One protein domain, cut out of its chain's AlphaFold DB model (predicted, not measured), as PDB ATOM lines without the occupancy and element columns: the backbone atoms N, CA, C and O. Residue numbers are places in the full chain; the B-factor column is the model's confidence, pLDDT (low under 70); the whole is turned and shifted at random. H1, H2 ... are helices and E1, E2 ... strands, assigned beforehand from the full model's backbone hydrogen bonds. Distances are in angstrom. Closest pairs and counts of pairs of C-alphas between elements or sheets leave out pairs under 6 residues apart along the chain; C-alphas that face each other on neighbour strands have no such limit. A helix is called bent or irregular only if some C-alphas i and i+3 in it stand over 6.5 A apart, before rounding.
ATOM      1  N   ALA A  35     477.267 325.696 365.034       83.31
ATOM      2  CA  ALA A  35     478.661 326.061 365.280       83.31
ATOM      3  C   ALA A  35     479.260 327.017 364.227       83.31
ATOM      4  O   ALA A  35     480.012 327.916 364.593       83.31
ATOM      5  N   ALA A  36     478.907 326.881 362.942       85.88
ATOM      6  CA  ALA A  36     479.403 327.763 361.879       85.88
ATOM      7  C   ALA A  36     478.848 329.200 361.984       85.88
ATOM      8  O   ALA A  36     479.612 330.167 361.948       85.88
ATOM      9  N   GLU A  37     477.532 329.351 362.174       85.94
ATOM     10  CA  GLU A  37     476.889 330.655 362.398       85.94
ATOM     11  C   GLU A  37     477.378 331.289 363.706       85.94
ATOM     12  O   GLU A  37     477.722 332.472 363.757       85.94
ATOM     13  N   TYR A  38     477.470 330.484 364.767       87.62
ATOM     14  CA  TYR A  38     477.932 330.934 366.073       87.62
ATOM     15  C   TYR A  38     479.407 331.357 366.057       87.62
ATOM     16  O   TYR A  38     479.733 332.374 366.663       87.62
ATOM     17  N   ALA A  39     480.284 330.681 365.308       87.38
ATOM     18  CA  ALA A  39     481.673 331.105 365.124       87.38
ATOM     19  C   ALA A  39     481.779 332.472 364.419       87.38
ATOM     20  O   ALA A  39     482.573 333.322 364.829       87.38
ATOM     21  N   ALA A  40     480.940 332.738 363.410       88.62
ATOM     22  CA  ALA A  40     480.878 334.054 362.770       88.62
ATOM     23  C   ALA A  40     480.435 335.156 363.756       88.62
ATOM     24  O   ALA A  40     480.996 336.254 363.757       88.62
ATOM     25  N   ILE A  41     479.488 334.850 364.649       87.69
ATOM     26  CA  ILE A  41     479.061 335.752 365.731       87.69
ATOM     27  C   ILE A  41     480.185 335.942 366.765       87.69
ATOM     28  O   ILE A  41     480.468 337.077 367.146       87.69
ATOM     29  N   GLN A  42     480.873 334.873 367.176       87.25
ATOM     30  CA  GLN A  42     482.006 334.934 368.108       87.25
ATOM     31  C   GLN A  42     483.158 335.796 367.577       87.25
ATOM     32  O   GLN A  42     483.743 336.550 368.350       87.25
ATOM     33  N   ASN A  43     483.438 335.764 366.271       89.50
ATOM     34  CA  ASN A  43     484.433 336.643 365.650       89.50
ATOM     35  C   ASN A  43     484.043 338.131 365.750       89.50
ATOM     36  O   ASN A  43     484.894 338.976 366.025       89.50
ATOM     37  N   LYS A  44     482.751 338.468 365.620       88.56
ATOM     38  CA  LYS A  44     482.264 339.835 365.881       88.56
ATOM     39  C   LYS A  44     482.321 340.203 367.367       88.56
ATOM     40  O   LYS A  44     482.648 341.341 367.703       88.56
ATOM     41  N   MET A  45     482.038 339.258 368.270       87.25
ATOM     42  CA  MET A  45     482.173 339.464 369.719       87.25
ATOM     43  C   MET A  45     483.624 339.738 370.123       87.25
ATOM     44  O   MET A  45     483.868 340.668 370.886       87.25
ATOM     45  N   SER A  46     484.584 338.960 369.617       89.06
ATOM     46  CA  SER A  46     486.001 339.104 369.965       89.06
ATOM     47  C   SER A  46     486.607 340.381 369.381       89.06
ATOM     48  O   SER A  46     487.323 341.078 370.097       89.06
ATOM     49  N   ALA A  47     486.242 340.763 368.151       89.44
ATOM     50  CA  ALA A  47     486.601 342.061 367.574       89.44
ATOM     51  C   ALA A  47     486.036 343.236 368.400       89.44
ATOM     52  O   ALA A  47     486.775 344.149 368.764       89.44
ATOM     53  N   CYS A  48     484.754 343.177 368.779       89.50
ATOM     54  CA  CYS A  48     484.113 344.163 369.656       89.50
ATOM     55  C   CYS A  48     484.793 344.256 371.038       89.50
ATOM     56  O   CYS A  48     485.066 345.352 371.534       89.50
ATOM     57  N   GLN A  49     485.113 343.113 371.652       90.69
ATOM     58  CA  GLN A  49     485.809 343.045 372.938       90.69
ATOM     59  C   GLN A  49     487.242 343.590 372.847       90.69
ATOM     60  O   GLN A  49     487.678 344.290 373.759       90.69
ATOM     61  N   ALA A  50     487.962 343.328 371.753       89.00
ATOM     62  CA  ALA A  50     489.295 343.879 371.513       89.00
ATOM     63  C   ALA A  50     489.264 345.403 371.292       89.00
ATOM     64  O   ALA A  50     490.113 346.112 371.824       89.00
ATOM     65  N   ALA A  51     488.262 345.916 370.569       88.62
ATOM     66  CA  ALA A  51     488.098 347.347 370.305       88.62
ATOM     67  C   ALA A  51     487.648 348.165 371.533       88.62
ATOM     68  O   ALA A  51     487.893 349.368 371.592       88.62
ATOM     69  N   THR A  52     486.978 347.536 372.507       89.88
ATOM     70  CA  THR A  52     486.421 348.222 373.692       89.88
ATOM     71  C   THR A  52     487.126 347.902 375.010       89.88
ATOM     72  O   THR A  52     486.951 348.635 375.981       89.88
ATOM     73  N   GLY A  53     487.857 346.787 375.095       88.81
ATOM     74  CA  GLY A  53     488.325 346.221 376.365       88.81
ATOM     75  C   GLY A  53     487.199 345.670 377.258       88.81
ATOM     76  O   GLY A  53     487.438 345.342 378.421       88.81
ATOM     77  N   ILE A  54     485.961 345.580 376.756       85.19
ATOM     78  CA  ILE A  54     484.779 345.172 377.524       85.19
ATOM     79  C   ILE A  54     484.424 343.724 377.177       85.19
ATOM     80  O   ILE A  54     484.039 343.430 376.051       85.19
ATOM     81  N   ALA A  55     484.496 342.818 378.156       82.38
ATOM     82  CA  ALA A  55     483.992 341.455 377.995       82.38
ATOM     83  C   ALA A  55     482.457 341.442 377.881       82.38
ATOM     84  O   ALA A  55     481.777 342.035 378.717       82.38
ATOM     85  N   LEU A  56     481.903 340.738 376.884       81.62
ATOM     86  CA  LEU A  56     480.456 340.694 376.587       81.62
ATOM     87  C   LEU A  56     479.662 339.723 377.498       81.62
ATOM     88  O   LEU A  56     478.666 339.124 377.087       81.62
ATOM     89  N   VAL A  57     480.100 339.566 378.747       78.31
ATOM     90  CA  VAL A  57     479.477 338.702 379.760       78.31
ATOM     91  C   VAL A  57     478.556 339.551 380.641       78.31
ATOM     92  O   VAL A  57     478.900 340.674 381.002       78.31
ATOM     93  N   LEU A  58     477.359 339.054 380.955       76.62
ATOM     94  CA  LEU A  58     476.456 339.710 381.907       76.62
ATOM     95  C   LEU A  58     476.949 339.487 383.357       76.62
ATOM     96  O   LEU A  58     477.715 338.560 383.583       76.62
ATOM     97  N   PRO A  59     476.544 340.319 384.337       74.25
ATOM     98  CA  PRO A  59     475.823 341.585 384.204       74.25
ATOM     99  C   PRO A  59     476.757 342.767 383.866       74.25
ATOM    100  O   PRO A  59     477.669 343.114 384.611       74.25
ATOM    101  N   LEU A  60     476.472 343.465 382.760       78.88
ATOM    102  CA  LEU A  60     477.201 344.674 382.347       78.88
ATOM    103  C   LEU A  60     476.505 345.961 382.838       78.88
ATOM    104  O   LEU A  60     475.317 346.138 382.548       78.88
ATOM    105  N   PRO A  61     477.217 346.892 383.508       79.62
ATOM    106  CA  PRO A  61     476.654 348.170 383.947       79.62
ATOM    107  C   PRO A  61     476.328 349.086 382.758       79.62
ATOM    108  O   PRO A  61     477.005 349.054 381.729       79.62
ATOM    109  N   ALA A  62     475.320 349.951 382.915       80.31
ATOM    110  CA  ALA A  62     474.772 350.773 381.830       80.31
ATOM    111  C   ALA A  62     475.830 351.598 381.068       80.31
ATOM    112  O   ALA A  62     475.831 351.582 379.839       80.31
ATOM    113  N   LYS A  63     476.790 352.214 381.778       82.81
ATOM    114  CA  LYS A  63     477.899 352.984 381.176       82.81
ATOM    115  C   LYS A  63     478.768 352.162 380.208       82.81
ATOM    116  O   LYS A  63     479.289 352.711 379.248       82.81
ATOM    117  N   LYS A  64     478.915 350.848 380.431       84.81
ATOM    118  CA  LYS A  64     479.631 349.955 379.502       84.81
ATOM    119  C   LYS A  64     478.771 349.587 378.289       84.81
ATOM    120  O   LYS A  64     479.311 349.419 377.202       84.81
ATOM    121  N   LYS A  65     477.442 349.507 378.444       85.25
ATOM    122  CA  LYS A  65     476.516 349.237 377.328       85.25
ATOM    123  C   LYS A  65     476.468 350.387 376.320       85.25
ATOM    124  O   LYS A  65     476.431 350.117 375.129       85.25
ATOM    125  N   THR A  66     476.521 351.644 376.767       85.25
ATOM    126  CA  THR A  66     476.566 352.808 375.860       85.25
ATOM    127  C   THR A  66     477.844 352.832 375.018       85.25
ATOM    128  O   THR A  66     477.756 352.978 373.803       85.25
ATOM    129  N   THR A  67     479.014 352.565 375.611       87.00
ATOM    130  CA  THR A  67     480.273 352.404 374.854       87.00
ATOM    131  C   THR A  67     480.211 351.226 373.872       87.00
ATOM    132  O   THR A  67     480.726 351.318 372.761       87.00
ATOM    133  N   LEU A  68     479.535 350.131 374.245       87.94
ATOM    134  CA  LEU A  68     479.311 348.981 373.362       87.94
ATOM    135  C   LEU A  68     478.407 349.334 372.163       87.94
ATOM    136  O   LEU A  68     478.663 348.862 371.059       87.94
ATOM    137  N   CYS A  69     477.388 350.183 372.351       86.38
ATOM    138  CA  CYS A  69     476.563 350.701 371.254       86.38
ATOM    139  C   CYS A  69     477.386 351.526 370.256       86.38
ATOM    140  O   CYS A  69     477.235 351.356 369.050       86.38
ATOM    141  N   GLU A  70     478.245 352.410 370.766       86.81
ATOM    142  CA  GLU A  70     479.042 353.342 369.963       86.81
ATOM    143  C   GLU A  70     480.141 352.629 369.159       86.81
ATOM    144  O   GLU A  70     480.359 352.939 367.991       86.81
ATOM    145  N   LYS A  71     480.840 351.661 369.773       88.19
ATOM    146  CA  LYS A  71     482.011 351.004 369.163       88.19
ATOM    147  C   LYS A  71     481.716 349.674 368.463       88.19
ATOM    148  O   LYS A  71     482.550 349.225 367.685       88.19
ATOM    149  N   CYS A  72     480.569 349.036 368.712       89.62
ATOM    150  CA  CYS A  72     480.238 347.711 368.162       89.62
ATOM    151  C   CYS A  72     478.951 347.717 367.321       89.62
ATOM    152  O   CYS A  72     478.072 346.863 367.479       89.62
ATOM    153  N   THR A  73     478.848 348.681 366.405       87.56
ATOM    154  CA  THR A  73     477.680 348.911 365.539       87.56
ATOM    155  C   THR A  73     477.277 347.686 364.713       87.56
ATOM    156  O   THR A  73     476.091 347.371 364.656       87.56
ATOM    157  N   GLU A  74     478.222 346.917 364.156       85.00
ATOM    158  CA  GLU A  74     477.905 345.672 363.429       85.00
ATOM    159  C   GLU A  74     477.160 344.639 364.286       85.00
ATOM    160  O   GLU A  74     476.310 343.891 363.794       85.00
ATOM    161  N   LEU A  75     477.511 344.559 365.569       84.75
ATOM    162  CA  LEU A  75     476.972 343.577 366.504       84.75
ATOM    163  C   LEU A  75     475.594 344.028 367.014       84.75
ATOM    164  O   LEU A  75     474.685 343.207 367.132       84.75
ATOM    165  N   ALA A  76     475.406 345.342 367.182       83.50
ATOM    166  CA  ALA A  76     474.097 345.958 367.390       83.50
ATOM    167  C   ALA A  76     473.160 345.759 366.180       83.50
ATOM    168  O   ALA A  76     472.004 345.382 366.364       83.50
ATOM    169  N   ALA A  77     473.657 345.932 364.951       83.06
ATOM    170  CA  ALA A  77     472.894 345.709 363.719       83.06
ATOM    171  C   ALA A  77     472.501 344.231 363.546       83.06
ATOM    172  O   ALA A  77     471.341 343.929 363.265       83.06
ATOM    173  N   THR A  78     473.431 343.305 363.812       81.75
ATOM    174  CA  THR A  78     473.156 341.854 363.822       81.75
ATOM    175  C   THR A  78     472.049 341.510 364.836       81.75
ATOM    176  O   THR A  78     471.164 340.704 364.538       81.75
ATOM    177  N   ALA A  79     472.035 342.176 365.999       81.38
ATOM    178  CA  ALA A  79     470.994 342.006 367.011       81.38
ATOM    179  C   ALA A  79     469.640 342.637 366.638       81.38
ATOM    180  O   ALA A  79     468.600 342.037 366.913       81.38
ATOM    181  N   GLY A  80     469.630 343.801 365.979       73.94
ATOM    182  CA  GLY A  80     468.409 344.417 365.449       73.94
ATOM    183  C   GLY A  80     467.744 343.562 364.362       73.94
ATOM    184  O   GLY A  80     466.537 343.334 364.404       73.94
ATOM    185  N   ALA A  81     468.545 342.998 363.455       74.94
ATOM    186  CA  ALA A  81     468.092 342.153 362.348       74.94
ATOM    187  C   ALA A  81     467.561 340.761 362.767       74.94
ATOM    188  O   ALA A  81     467.153 339.982 361.909       74.94
ATOM    189  N   ARG A  82     467.583 340.419 364.067       67.19
ATOM    190  CA  ARG A  82     467.268 339.078 364.611       67.19
ATOM    191  C   ARG A  82     468.099 337.934 363.997       67.19
ATOM    192  O   ARG A  82     467.694 336.777 364.095       67.19
ATOM    193  N   GLY A  83     469.257 338.239 363.405       72.50
ATOM    194  CA  GLY A  83     470.116 337.306 362.664       72.50
ATOM    195  C   GLY A  83     470.936 336.369 363.555       72.50
ATOM    196  O   GLY A  83     472.151 336.288 363.404       72.50
ATOM    197  N   PHE A  84     470.286 335.701 364.510       81.75
ATOM    198  CA  PHE A  84     470.912 334.763 365.441       81.75
ATOM    199  C   PHE A  84     470.289 333.363 365.330       81.75
ATOM    200  O   PHE A  84     469.056 333.261 365.311       81.75
ATOM    201  N   PRO A  85     471.097 332.284 365.364       83.88
ATOM    202  CA  PRO A  85     470.580 330.926 365.481       83.88
ATOM    203  C   PRO A  85     469.699 330.758 366.727       83.88
ATOM    204  O   PRO A  85     469.942 331.352 367.783       83.88
ATOM    205  N   LYS A  86     468.678 329.900 366.615       86.25
ATOM    206  CA  LYS A  86     467.776 329.520 367.720       86.25
ATOM    207  C   LYS A  86     468.456 328.515 368.663       86.25
ATOM    208  O   LYS A  86     467.992 327.388 368.817       86.25
ATOM    209  N   CYS A  87     469.565 328.928 369.265       88.12
ATOM    210  CA  CYS A  87     470.369 328.138 370.193       88.12
ATOM    211  C   CYS A  87     470.581 328.876 371.524       88.12
ATOM    212  O   CYS A  87     470.432 330.100 371.623       88.12
ATOM    213  N   ASN A  88     470.927 328.113 372.556       87.75
ATOM    214  CA  ASN A  88     471.199 328.604 373.899       87.75
ATOM    215  C   ASN A  88     472.708 328.709 374.163       87.75
ATOM    216  O   ASN A  88     473.517 327.951 373.624       87.75
ATOM    217  N   VAL A  89     473.069 329.610 375.070       88.25
ATOM    218  CA  VAL A  89     474.399 329.735 375.675       88.25
ATOM    219  C   VAL A  89     474.275 329.728 377.195       88.25
ATOM    220  O   VAL A  89     473.215 330.025 377.748       88.25
ATOM    221  N   ILE A  90     475.354 329.357 377.880       81.06
ATOM    222  CA  ILE A  90     475.413 329.368 379.343       81.06
ATOM    223  C   ILE A  90     476.004 330.708 379.787       81.06
ATOM    224  O   ILE A  90     477.140 331.026 379.440       81.06
ATOM    225  N   ALA A  91     475.243 331.470 380.569       77.25
ATOM    226  CA  ALA A  91     475.689 332.692 381.230       77.25
ATOM    227  C   ALA A  91     475.260 332.626 382.700       77.25
ATOM    228  O   ALA A  91     474.110 332.305 382.988       77.25
ATOM    229  N   ASP A  92     476.186 332.863 383.630       68.75
ATOM    230  CA  ASP A  92     475.950 332.782 385.083       68.75
ATOM    231  C   ASP A  92     475.349 331.434 385.555       68.75
ATOM    232  O   ASP A  92     474.609 331.362 386.534       68.75
ATOM    233  N   GLY A  93     475.634 330.347 384.822       75.75
ATOM    234  CA  GLY A  93     475.046 329.015 385.028       75.75
ATOM    235  C   GLY A  93     473.617 328.842 384.483       75.75
ATOM    236  O   GLY A  93     473.124 327.717 384.408       75.75
ATOM    237  N   GLU A  94     472.960 329.920 384.049       80.44
ATOM    238  CA  GLU A  94     471.630 329.910 383.436       80.44
ATOM    239  C   GLU A  94     471.740 329.661 381.914       80.44
ATOM    240  O   GLU A  94     472.637 330.165 381.237       80.44
ATOM    241  N   SER A  95     470.833 328.852 381.353       83.38
ATOM    242  CA  SER A  95     470.796 328.530 379.915       83.38
ATOM    243  C   SER A  95     469.922 329.544 379.174       83.38
ATOM    244  O   SER A  95     468.710 329.356 379.081       83.38
ATOM    245  N   ILE A  96     470.528 330.603 378.640       86.12
ATOM    246  CA  ILE A  96     469.826 331.738 378.026       86.12
ATOM    247  C   ILE A  96     469.857 331.616 376.488       86.12
ATOM    248  O   ILE A  96     470.915 331.325 375.927       86.12
ATOM    249  N   PRO A  97     468.745 331.867 375.766       89.06
ATOM    250  CA  PRO A  97     468.758 331.948 374.305       89.06
ATOM    251  C   PRO A  97     469.699 333.052 373.813       89.06
ATOM    252  O   PRO A  97     469.608 334.191 374.283       89.06
ATOM    253  N   LEU A  98     470.552 332.750 372.829       86.56
ATOM    254  CA  LEU A  98     471.596 333.655 372.329       86.56
ATOM    255  C   LEU A  98     471.034 335.039 371.966       86.56
ATOM    256  O   LEU A  98     471.488 336.067 372.472       86.56
ATOM    257  N   ASN A  99     469.963 335.054 371.171       86.06
ATOM    258  CA  ASN A  99     469.235 336.264 370.786       86.06
ATOM    259  C   ASN A  99     468.762 337.077 372.013       86.06
ATOM    260  O   ASN A  99     468.922 338.295 372.060       86.06
ATOM    261  N   GLN A 100     468.260 336.417 373.064       86.50
ATOM    262  CA  GLN A 100     467.794 337.106 374.269       86.50
ATOM    263  C   GLN A 100     468.950 337.737 375.065       86.50
ATOM    264  O   GLN A 100     468.784 338.839 375.592       86.50
ATOM    265  N   GLN A 101     470.124 337.095 375.128       87.00
ATOM    266  CA  GLN A 101     471.324 337.703 375.716       87.00
ATOM    267  C   GLN A 101     471.743 338.951 374.929       87.00
ATOM    268  O   GLN A 101     471.921 340.016 375.524       87.00
ATOM    269  N   PHE A 102     471.820 338.864 373.599       86.50
ATOM    270  CA  PHE A 102     472.181 340.004 372.754       86.50
ATOM    271  C   PHE A 102     471.179 341.156 372.836       86.50
ATOM    272  O   PHE A 102     471.590 342.297 373.037       86.50
ATOM    273  N   VAL A 103     469.872 340.888 372.799       85.94
ATOM    274  CA  VAL A 103     468.850 341.929 372.992       85.94
ATOM    275  C   VAL A 103     468.967 342.570 374.384       85.94
ATOM    276  O   VAL A 103     468.841 343.784 374.496       85.94
ATOM    277  N   ARG A 104     469.296 341.823 375.452       84.94
ATOM    278  CA  ARG A 104     469.548 342.394 376.799       84.94
ATOM    279  C   ARG A 104     470.835 343.234 376.890       84.94
ATOM    280  O   ARG A 104     470.927 344.108 377.760       84.94
ATOM    281  N   LEU A 105     471.823 342.983 376.031       84.94
ATOM    282  CA  LEU A 105     473.055 343.774 375.927       84.94
ATOM    283  C   LEU A 105     472.829 345.054 375.108       84.94
ATOM    284  O   LEU A 105     473.087 346.145 375.610       84.94
ATOM    285  N   PHE A 106     472.276 344.920 373.901       85.38
ATOM    286  CA  PHE A 106     472.164 345.986 372.900       85.38
ATOM    287  C   PHE A 106     470.811 346.728 372.900       85.38
ATOM    288  O   PHE A 106     470.596 347.589 372.048       85.38
ATOM    289  N   ARG A 107     469.908 346.474 373.868       84.69
ATOM    290  CA  ARG A 107     468.616 347.191 374.010       84.69
ATOM    291  C   ARG A 107     468.717 348.723 373.882       84.69
ATOM    292  O   ARG A 107     467.857 349.271 373.198       84.69
ATOM    293  N   PRO A 108     469.708 349.423 374.481       80.31
ATOM    294  CA  PRO A 108     469.818 350.877 374.328       80.31
ATOM    295  C   PRO A 108     470.097 351.291 372.877       80.31
ATOM    296  O   PRO A 108     469.546 352.273 372.395       80.31
ATOM    297  N   CYS A 109     470.908 350.505 372.166       80.50
ATOM    298  CA  CYS A 109     471.334 350.781 370.798       80.50
ATOM    299  C   CYS A 109     470.198 350.532 369.796       80.50
ATOM    300  O   CYS A 109     469.935 351.365 368.935       80.50
ATOM    301  N   VAL A 110     469.495 349.399 369.928       70.81
ATOM    302  CA  VAL A 110     468.395 349.017 369.021       70.81
ATOM    303  C   VAL A 110     467.173 349.927 369.202       70.81
ATOM    304  O   VAL A 110     466.476 350.210 368.234       70.81
ATOM    305  N   ALA A 111     466.932 350.438 370.416       65.75
ATOM    306  CA  ALA A 111     465.893 351.442 370.647       65.75
ATOM    307  C   ALA A 111     466.222 352.788 369.973       65.75
ATOM    308  O   ALA A 111     465.336 353.395 369.381       65.75
ATOM    309  N   ALA A 112     467.485 353.228 370.025       58.41
ATOM    310  CA  ALA A 112     467.926 354.466 369.381       58.41
ATOM    311  C   ALA A 112     467.958 354.360 367.844       58.41
ATOM    312  O   ALA A 112     467.537 355.285 367.163       58.41
ATOM    313  N   ALA A 113     468.396 353.224 367.288       57.28
ATOM    314  CA  ALA A 113     468.498 353.024 365.837       57.28
ATOM    315  C   ALA A 113     467.142 353.035 365.101       57.28
ATOM    316  O   ALA A 113     467.102 353.314 363.907       57.28
ATOM    317  N   ASN A 114     466.040 352.757 365.809       53.50
ATOM    318  CA  ASN A 114     464.679 352.827 365.269       53.50
ATOM    319  C   ASN A 114     463.993 354.188 365.518       53.50
ATOM    320  O   ASN A 114     462.846 354.367 365.111       53.50
TER     321      ASN A 114
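Overview. This is residues 35 to 114 of the 440 residues of an uncharacterized protein of Pythium brassicum (UniProt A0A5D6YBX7). What would one see first? The first helix, H1, and the last, H4, make two sides that stay apart, and the shorter H2 and H3 bridge them, each touching both. A small two-stranded hairpin, E1 and E2, runs directly into the beginning of H4. How is it made up? The printed part has 80 residues, in the order H1 H2 H3 E1 E2 H4; the sheet's order is E1 - E2, antiparallel, and the class is mostly helix. How large is it? It is compact, with a radius of gyration of the C-alphas of 11.8 A, and rounded, with spans of 28 by 25 by 22 A.

Arrangement. What does the first helix meet? H1, residues 35 to 52, touches H2, residues 62 to 71, with residues 48 to 52 alone; the closest C-alphas, of Thr 52 and Lys 71, are 6.9 A apart, and the lines are about perpendicular at 77 degrees. With residues 44 to 48 alone H1 touches H3, residues 73 to 80, opposite ways at a steep tilt of 45 degrees, closest at the C-alphas of Lys 44 and Leu 75, 6.5 A. What of the strands? E1, residues 88 to 91, and E2, residues 94 to 97, form an antiparallel hairpin, with N 89 and O 96 at 2.9 A and N 91 and O 94 at 3.0 A, within hydrogen-bond range. What does the last helix meet? H4, residues 98 to 113, touches H2 with residues 105 to 109 alone, about perpendicular at 77 degrees, closest at the C-alphas of Cys 69 and Cys 109, 5.2 A. It touches H3 at 71 degrees, only just about perpendicular, closest at the C-alphas of Gly 80 and Val 110, 5.8 A. Are the helix backbones whole? Every O i to N i+4 pair is within hydrogen-bond range in H1 and H3; in H2 it is 5 of 6 and in H4 10 of 12.

Along the chain. Where does the printed part begin? H1 begins at C-alpha 35 (478.661, 326.061, 365.280) and is 24.9 A long; H2 is 14.6 A and H3 10.3 A. Where does the last helix run? E1 is 9.5 A and E2 9.8 A, and H4 then runs 20.7 A to C-alpha 113 (468.498, 353.024, 365.837). H4 is irregular, with a kink of 73 degrees near residue 106, and C-alphas 105 and 108 are 8.0 A apart.

Size, cuts and confidence. Which C-alphas are farthest apart? Those of Gly 93 and Asn 114, at 32.6 A. Is it continuous and sure? The printed part has no cut and no long link; the mean pLDDT of the printed part is 82.7, with residues 82, 92 and 111 to 114 under 70.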